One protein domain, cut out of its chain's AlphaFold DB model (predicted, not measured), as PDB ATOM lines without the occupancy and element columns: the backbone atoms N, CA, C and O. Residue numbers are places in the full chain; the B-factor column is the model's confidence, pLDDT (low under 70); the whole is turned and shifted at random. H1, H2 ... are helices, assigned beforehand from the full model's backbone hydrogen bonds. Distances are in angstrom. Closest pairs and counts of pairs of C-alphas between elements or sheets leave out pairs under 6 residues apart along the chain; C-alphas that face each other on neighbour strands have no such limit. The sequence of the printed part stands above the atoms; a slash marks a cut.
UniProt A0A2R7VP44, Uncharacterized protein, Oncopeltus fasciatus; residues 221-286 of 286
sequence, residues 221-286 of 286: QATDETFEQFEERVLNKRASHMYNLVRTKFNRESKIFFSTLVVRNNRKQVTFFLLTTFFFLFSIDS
ATOM      1  N   GLN A 221     185.199 177.768 159.963       57.06
ATOM      2  CA  GLN A 221     185.685 176.955 161.076       57.06
ATOM      3  C   GLN A 221     187.222 176.968 161.032       57.06
ATOM      4  O   GLN A 221     187.815 176.469 160.071       57.06
ATOM      5  N   ALA A 222     187.891 177.565 162.029       66.12
ATOM      6  CA  ALA A 222     189.346 177.491 162.107       66.12
ATOM      7  C   ALA A 222     189.749 176.013 162.127       66.12
ATOM      8  O   ALA A 222     189.122 175.199 162.800       66.12
ATOM      9  N   THR A 223     190.779 175.654 161.366       62.53
ATOM     10  CA  THR A 223     191.118 174.253 161.061       62.53
ATOM     11  C   THR A 223     191.390 173.397 162.308       62.53
ATOM     12  O   THR A 223     191.268 172.176 162.243       62.53
ATOM     13  N   ASP A 224     191.672 174.042 163.443       76.56
ATOM     14  CA  ASP A 224     192.008 173.410 164.718       76.56
ATOM     15  C   ASP A 224     190.926 173.571 165.806       76.56
ATOM     16  O   ASP A 224     191.154 173.186 166.953       76.56
ATOM     17  N   GLU A 225     189.760 174.154 165.502       81.56
ATOM     18  CA  GLU A 225     188.716 174.339 166.515       81.56
ATOM     19  C   GLU A 225     187.809 173.120 166.655       81.56
ATOM     20  O   GLU A 225     187.324 172.535 165.678       81.56
ATOM     21  N   THR A 226     187.531 172.757 167.905       88.00
ATOM     22  CA  THR A 226     186.527 171.739 168.194       88.00
ATOM     23  C   THR A 226     185.133 172.280 167.874       88.00
ATOM     24  O   THR A 226     184.883 173.486 167.899       88.00
ATOM     25  N   PHE A 227     184.194 171.377 167.595       81.56
ATOM     26  CA  PHE A 227     182.797 171.745 167.355       81.56
ATOM     27  C   PHE A 227     182.206 172.589 168.503       81.56
ATOM     28  O   PHE A 227     181.517 173.576 168.262       81.56
ATOM     29  N   GLU A 228     182.550 172.253 169.746       87.25
ATOM     30  CA  GLU A 228     182.115 172.974 170.946       87.25
ATOM     31  C   GLU A 228     182.669 174.410 170.998       87.25
ATOM     32  O   GLU A 228     181.926 175.354 171.264       87.25
ATOM     33  N   GLN A 229     183.941 174.609 170.634       84.19
ATOM     34  CA  GLN A 229     184.555 175.940 170.555       84.19
ATOM     35  C   GLN A 229     183.941 176.808 169.448       84.19
ATOM     36  O   GLN A 229     183.813 178.026 169.609       84.19
ATOM     37  N   PHE A 230     183.558 176.205 168.319       83.94
ATOM     38  CA  PHE A 230     182.838 176.911 167.262       83.94
ATOM     39  C   PHE A 230     181.467 177.382 167.749       83.94
ATOM     40  O   PHE A 230     181.146 178.565 167.602       83.94
ATOM     41  N   GLU A 231     180.670 176.494 168.357       85.00
ATOM     42  CA  GLU A 231     179.361 176.860 168.907       85.00
ATOM     43  C   GLU A 231     179.489 177.987 169.933       85.00
ATOM     44  O   GLU A 231     178.755 178.977 169.846       85.00
ATOM     45  N   GLU A 232     180.474 177.900 170.830       83.25
ATOM     46  CA  GLU A 232     180.750 178.942 171.816       83.25
ATOM     47  C   GLU A 232     181.120 180.273 171.147       83.25
ATOM     48  O   GLU A 232     180.584 181.322 171.510       83.25
ATOM     49  N   ARG A 233     181.973 180.271 170.113       85.06
ATOM     50  CA  ARG A 233     182.326 181.501 169.384       85.06
ATOM     51  C   ARG A 233     181.130 182.104 168.666       85.06
ATOM     52  O   ARG A 233     180.947 183.322 168.706       85.06
ATOM     53  N   VAL A 234     180.322 181.287 167.993       83.50
ATOM     54  CA  VAL A 234     179.111 181.751 167.304       83.50
ATOM     55  C   VAL A 234     178.136 182.351 168.310       83.50
ATOM     56  O   VAL A 234     177.575 183.421 168.058       83.50
ATOM     57  N   LEU A 235     177.967 181.702 169.461       84.25
ATOM     58  CA  LEU A 235     177.121 182.184 170.539       84.25
ATOM     59  C   LEU A 235     177.652 183.506 171.108       84.25
ATOM     60  O   LEU A 235     176.902 184.476 171.151       84.25
ATOM     61  N   ASN A 236     178.944 183.591 171.435       85.19
ATOM     62  CA  ASN A 236     179.594 184.808 171.931       85.19
ATOM     63  C   ASN A 236     179.529 185.956 170.918       85.19
ATOM     64  O   ASN A 236     179.268 187.101 171.289       85.19
ATOM     65  N   LYS A 237     179.682 185.670 169.621       86.12
ATOM     66  CA  LYS A 237     179.525 186.662 168.548       86.12
ATOM     67  C   LYS A 237     178.091 187.199 168.499       86.12
ATOM     68  O   LYS A 237     177.894 188.412 168.437       86.12
ATOM     69  N   ARG A 238     177.085 186.317 168.579       83.94
ATOM     70  CA  ARG A 238     175.662 186.704 168.628       83.94
ATOM     71  C   ARG A 238     175.317 187.467 169.909       83.94
ATOM     72  O   ARG A 238     174.618 188.472 169.831       83.94
ATOM     73  N   ALA A 239     175.838 187.036 171.056       83.44
ATOM     74  CA  ALA A 239     175.643 187.683 172.351       83.44
ATOM     75  C   ALA A 239     176.290 189.076 172.401       83.44
ATOM     76  O   ALA A 239     175.664 190.027 172.857       83.44
ATOM     77  N   SER A 240     177.501 189.233 171.860       83.62
ATOM     78  CA  SER A 240     178.176 190.531 171.752       83.62
ATOM     79  C   SER A 240     177.387 191.510 170.877       83.62
ATOM     80  O   SER A 240     177.176 192.667 171.248       83.62
ATOM     81  N   HIS A 241     176.868 191.038 169.741       82.19
ATOM     82  CA  HIS A 241     176.031 191.858 168.868       82.19
ATOM     83  C   HIS A 241     174.721 192.282 169.557       82.19
ATOM     84  O   HIS A 241     174.399 193.470 169.600       82.19
ATOM     85  N   MET A 242     174.029 191.327 170.185       82.38
ATOM     86  CA  MET A 242     172.866 191.556 171.050       82.38
ATOM     87  C   MET A 242     173.133 192.621 172.117       82.38
ATOM     88  O   MET A 242     172.356 193.561 172.279       82.38
ATOM     89  N   TYR A 243     174.249 192.486 172.833       85.75
ATOM     90  CA  TYR A 243     174.644 193.403 173.891       85.75
ATOM     91  C   TYR A 243     174.849 194.823 173.359       85.75
ATOM     92  O   TYR A 243     174.320 195.769 173.937       85.75
ATOM     93  N   ASN A 244     175.553 194.991 172.238       88.25
ATOM     94  CA  ASN A 244     175.784 196.308 171.641       88.25
ATOM     95  C   ASN A 244     174.483 196.972 171.175       88.25
ATOM     96  O   ASN A 244     174.297 198.176 171.382       88.25
ATOM     97  N   LEU A 245     173.565 196.190 170.608       85.00
ATOM     98  CA  LEU A 245     172.252 196.666 170.184       85.00
ATOM     99  C   LEU A 245     171.440 197.153 171.389       85.00
ATOM    100  O   LEU A 245     170.992 198.303 171.413       85.00
ATOM    101  N   VAL A 246     171.316 196.319 172.426       87.06
ATOM    102  CA  VAL A 246     170.599 196.672 173.659       87.06
ATOM    103  C   VAL A 246     171.253 197.877 174.332       87.06
ATOM    104  O   VAL A 246     170.555 198.827 174.671       87.06
ATOM    105  N   ARG A 247     172.586 197.904 174.455       87.38
ATOM    106  CA  ARG A 247     173.344 199.007 175.064       87.38
ATOM    107  C   ARG A 247     173.120 200.332 174.340       87.38
ATOM    108  O   ARG A 247     172.871 201.348 174.984       87.38
ATOM    109  N   THR A 248     173.174 200.335 173.010       86.94
ATOM    110  CA  THR A 248     172.970 201.547 172.202       86.94
ATOM    111  C   THR A 248     171.556 202.094 172.369       86.94
ATOM    112  O   THR A 248     171.362 203.307 172.461       86.94
ATOM    113  N   LYS A 249     170.564 201.204 172.458       84.75
ATOM    114  CA  LYS A 249     169.177 201.580 172.733       84.75
ATOM    115  C   LYS A 249     168.986 202.073 174.166       84.75
ATOM    116  O   LYS A 249     168.306 203.074 174.362       84.75
ATOM    117  N   PHE A 250     169.672 201.473 175.135       89.00
ATOM    118  CA  PHE A 250     169.560 201.847 176.549       89.00
ATOM    119  C   PHE A 250     170.177 203.219 176.843       89.00
ATOM    120  O   PHE A 250     169.711 203.957 177.702       89.00
ATOM    121  N   ASN A 251     171.202 203.601 176.076       89.88
ATOM    122  CA  ASN A 251     171.782 204.941 176.148       89.88
ATOM    123  C   ASN A 251     170.806 206.042 175.697       89.88
ATOM    124  O   ASN A 251     170.982 207.199 176.073       89.88
ATOM    125  N   ARG A 252     169.805 205.708 174.871       88.19
ATOM    126  CA  ARG A 252     168.789 206.655 174.381       88.19
ATOM    127  C   ARG A 252     167.513 206.605 175.216       88.19
ATOM    128  O   ARG A 252     166.892 207.637 175.448       88.19
ATOM    129  N   GLU A 253     167.128 205.413 175.657       89.12
ATOM    130  CA  GLU A 253     165.869 205.143 176.342       89.12
ATOM    131  C   GLU A 253     166.138 204.371 177.637       89.12
ATOM    132  O   GLU A 253     166.765 203.319 177.627       89.12
ATOM    133  N   SER A 254     165.612 204.848 178.768       87.81
ATOM    134  CA  SER A 254     165.774 204.174 180.069       87.81
ATOM    135  C   SER A 254     164.970 202.877 180.201       87.81
ATOM    136  O   SER A 254     165.144 202.125 181.160       87.81
ATOM    137  N   LYS A 255     164.048 202.630 179.266       87.69
ATOM    138  CA  LYS A 255     163.202 201.441 179.203       87.69
ATOM    139  C   LYS A 255     163.095 201.005 177.755       87.69
ATOM    140  O   LYS A 255     162.670 201.789 176.916       87.69
ATOM    141  N   ILE A 256     163.423 199.747 177.492       86.81
ATOM    142  CA  ILE A 256     163.312 199.138 176.169       86.81
ATOM    143  C   ILE A 256     162.313 197.993 176.270       86.81
ATOM    144  O   ILE A 256     162.388 197.174 177.187       86.81
ATOM    145  N   PHE A 257     161.382 197.922 175.327       87.69
ATOM    146  CA  PHE A 257     160.453 196.805 175.231       87.69
ATOM    147  C   PHE A 257     161.011 195.735 174.299       87.69
ATOM    148  O   PHE A 257     161.529 196.029 173.229       87.69
ATOM    149  N   PHE A 258     160.844 194.462 174.655       82.88
ATOM    150  CA  PHE A 258     161.279 193.372 173.781       82.88
ATOM    151  C   PHE A 258     160.593 193.420 172.406       82.88
ATOM    152  O   PHE A 258     161.216 193.131 171.393       82.88
ATOM    153  N   SER A 259     159.330 193.857 172.351       85.19
ATOM    154  CA  SER A 259     158.590 194.019 171.096       85.19
ATOM    155  C   SER A 259     159.260 194.998 170.134       85.19
ATOM    156  O   SER A 259     159.239 194.747 168.932       85.19
ATOM    157  N   THR A 260     159.891 196.068 170.635       82.81
ATOM    158  CA  THR A 260     160.595 197.049 169.796       82.81
ATOM    159  C   THR A 260     161.930 196.520 169.282       82.81
ATOM    160  O   THR A 260     162.393 196.998 168.250       82.81
ATOM    161  N   LEU A 261     162.496 195.505 169.947       77.75
ATOM    162  CA  LEU A 261     163.730 194.811 169.566       77.75
ATOM    163  C   LEU A 261     163.538 193.723 168.498       77.75
ATOM    164  O   LEU A 261     164.516 193.130 168.059       77.75
ATOM    165  N   VAL A 262     162.298 193.409 168.098       81.75
ATOM    166  CA  VAL A 262     162.011 192.291 167.175       81.75
ATOM    167  C   VAL A 262     161.019 192.631 166.056       81.75
ATOM    168  O   VAL A 262     160.579 191.736 165.337       81.75
ATOM    169  N   VAL A 263     160.687 193.914 165.864       74.62
ATOM    170  CA  VAL A 263     159.589 194.395 164.988       74.62
ATOM    171  C   VAL A 263     159.668 193.898 163.537       74.62
ATOM    172  O   VAL A 263     158.640 193.800 162.872       74.62
ATOM    173  N   ARG A 264     160.863 193.577 163.023       72.06
ATOM    174  CA  ARG A 264     161.069 193.148 161.625       72.06
ATOM    175  C   ARG A 264     161.691 191.758 161.483       72.06
ATOM    176  O   ARG A 264     162.066 191.370 160.379       72.06
ATOM    177  N   ASN A 265     161.780 191.005 162.576       76.94
ATOM    178  CA  ASN A 265     162.451 189.711 162.590       76.94
ATOM    179  C   ASN A 265     161.498 188.578 162.206       76.94
ATOM    180  O   ASN A 265     160.341 188.526 162.625       76.94
ATOM    181  N   ASN A 266     162.009 187.619 161.436       82.75
ATOM    182  CA  ASN A 266     161.271 186.393 161.146       82.75
ATOM    183  C   ASN A 266     161.099 185.559 162.422       82.75
ATOM    184  O   ASN A 266     161.962 185.576 163.295       82.75
ATOM    185  N   ARG A 267     160.042 184.737 162.504       81.00
ATOM    186  CA  ARG A 267     159.751 183.894 163.685       81.00
ATOM    187  C   ARG A 267     160.975 183.123 164.193       81.00
ATOM    188  O   ARG A 267     161.220 183.100 165.390       81.00
ATOM    189  N   LYS A 268     161.775 182.552 163.283       77.00
ATOM    190  CA  LYS A 268     163.026 181.856 163.627       77.00
ATOM    191  C   LYS A 268     164.023 182.784 164.328       77.00
ATOM    192  O   LYS A 268     164.542 182.431 165.378       77.00
ATOM    193  N   GLN A 269     164.251 183.974 163.777       78.94
ATOM    194  CA  GLN A 269     165.152 184.975 164.354       78.94
ATOM    195  C   GLN A 269     164.655 185.456 165.716       78.94
ATOM    196  O   GLN A 269     165.462 185.587 166.623       78.94
ATOM    197  N   VAL A 270     163.342 185.647 165.892       81.44
ATOM    198  CA  VAL A 270     162.760 186.006 167.197       81.44
ATOM    199  C   VAL A 270     163.016 184.912 168.229       81.44
ATOM    200  O   VAL A 270     163.427 185.217 169.343       81.44
ATOM    201  N   THR A 271     162.824 183.640 167.866       81.69
ATOM    202  CA  THR A 271     163.115 182.510 168.760       81.69
ATOM    203  C   THR A 271     164.590 182.469 169.150       81.69
ATOM    204  O   THR A 271     164.894 182.354 170.333       81.69
ATOM    205  N   PHE A 272     165.503 182.614 168.185       80.06
ATOM    206  CA  PHE A 272     166.938 182.671 168.471       80.06
ATOM    207  C   PHE A 272     167.301 183.865 169.352       80.06
ATOM    208  O   PHE A 272     168.007 183.701 170.336       80.06
ATOM    209  N   PHE A 273     166.774 185.047 169.042       82.31
ATOM    210  CA  PHE A 273     166.997 186.266 169.811       82.31
ATOM    211  C   PHE A 273     166.514 186.107 171.256       82.31
ATOM    212  O   PHE A 273     167.229 186.468 172.188       82.31
ATOM    213  N   LEU A 274     165.334 185.513 171.461       84.56
ATOM    214  CA  LEU A 274     164.785 185.247 172.790       84.56
ATOM    215  C   LEU A 274     165.657 184.253 173.564       84.56
ATOM    216  O   LEU A 274     166.013 184.535 174.704       84.56
ATOM    217  N   LEU A 275     166.055 183.140 172.939       84.69
ATOM    218  CA  LEU A 275     166.958 182.150 173.539       84.69
ATOM    219  C   LEU A 275     168.301 182.770 173.936       84.69
ATOM    220  O   LEU A 275     168.739 182.599 175.071       84.69
ATOM    221  N   THR A 276     168.930 183.530 173.038       82.62
ATOM    222  CA  THR A 276     170.204 184.204 173.317       82.62
ATOM    223  C   THR A 276     170.057 185.246 174.424       82.62
ATOM    224  O   THR A 276     170.908 185.312 175.303       82.62
ATOM    225  N   THR A 277     168.967 186.022 174.435       81.75
ATOM    226  CA  THR A 277     168.699 186.995 175.507       81.75
ATOM    227  C   THR A 277     168.516 186.298 176.853       81.75
ATOM    228  O   THR A 277     169.075 186.738 177.851       81.75
ATOM    229  N   PHE A 278     167.756 185.204 176.890       85.12
ATOM    230  CA  PHE A 278     167.500 184.455 178.116       85.12
ATOM    231  C   PHE A 278     168.780 183.826 178.670       85.12
ATOM    232  O   PHE A 278     169.060 183.964 179.857       85.12
ATOM    233  N   PHE A 279     169.584 183.208 177.801       82.38
ATOM    234  CA  PHE A 279     170.886 182.660 178.170       82.38
ATOM    235  C   PHE A 279     171.822 183.745 178.712       82.38
ATOM    236  O   PHE A 279     172.427 183.561 179.760       82.38
ATOM    237  N   PHE A 280     171.893 184.898 178.045       78.25
ATOM    238  CA  PHE A 280     172.724 186.017 178.488       78.25
ATOM    239  C   PHE A 280     172.299 186.554 179.861       78.25
ATOM    240  O   PHE A 280     173.148 186.790 180.711       78.25
ATOM    241  N   LEU A 281     170.992 186.706 180.105       80.12
ATOM    242  CA  LEU A 281     170.482 187.156 181.401       80.12
ATOM    243  C   LEU A 281     170.770 186.142 182.515       80.12
ATOM    244  O   LEU A 281     171.232 186.535 183.578       80.12
ATOM    245  N   PHE A 282     170.561 184.847 182.263       80.00
ATOM    246  CA  PHE A 282     170.853 183.799 183.249       80.00
ATOM    247  C   PHE A 282     172.351 183.618 183.510       80.00
ATOM    248  O   PHE A 282     172.739 183.308 184.631       80.00
ATOM    249  N   SER A 283     173.191 183.834 182.497       75.62
ATOM    250  CA  SER A 283     174.644 183.728 182.630       75.62
ATOM    251  C   SER A 283     175.272 184.899 183.390       75.62
ATOM    252  O   SER A 283     176.417 184.775 183.803       75.62
ATOM    253  N   ILE A 284     174.577 186.031 183.547       70.69
ATOM    254  CA  ILE A 284     175.056 187.161 184.364       70.69
ATOM    255  C   ILE A 284     174.781 186.930 185.857       70.69
ATOM    256  O   ILE A 284     175.513 187.455 186.692       70.69
ATOM    257  N   ASP A 285     173.736 186.167 186.189       65.38
ATOM    258  CA  ASP A 285     173.305 185.908 187.572       65.38
ATOM    259  C   ASP A 285     173.924 184.638 188.204       65.38
ATOM    260  O   ASP A 285     173.684 184.377 189.384       65.38
ATOM    261  N   SER A 286     174.703 183.841 187.457       59.19
ATOM    262  CA  SER A 286     175.481 182.693 187.980       59.19
ATOM    263  C   SER A 286     176.955 183.034 188.144       59.19
ATOM    264  O   SER A 286     177.538 182.576 189.152       59.19
TER     265      SER A 286
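This is residues 221 to 286 of the 286 residues of an uncharacterized protein of Oncopeltus fasciatus (UniProt A0A2R7VP44). Two long helices, H1 and H3, cross about perpendicular, and the stretch between them, with tiny H2, loops from the end of H1 to the start of H3. The printed part has 66 residues with three named helices, H1, H2, H3, and no named strand: all helix. It is loose, radius of gyration of the C-alphas 13.9 A, spanning 43 by 28 by 20 A.

H1, residues 227 to 250, begins at C-alpha 227 (182.797, 171.745, 167.355) and measures 34.1 A from first to last C-alpha. H2 is residues 258 to 261, 5.1 A. H3, residues 267 to 284, measures 25.9 A, ending at C-alpha 284 (175.056, 187.161, 184.364).

H1, with residues 235 to 242 alone, touches residues 273 to 280 of H3 at 90 degrees; the closest C-alphas, of Ala 239 and Thr 276, are 6.5 A apart. H2 is near both. In H1 and H3 every O i to N i+4 pair is within hydrogen-bond range; H2 is too short for one.

The farthest C-alphas, of Thr 223 and Ser 254, are 43.6 A apart. The printed part has no cut and no long link. pLDDT is under 70 at residues 221 to 223 and 285 to 286.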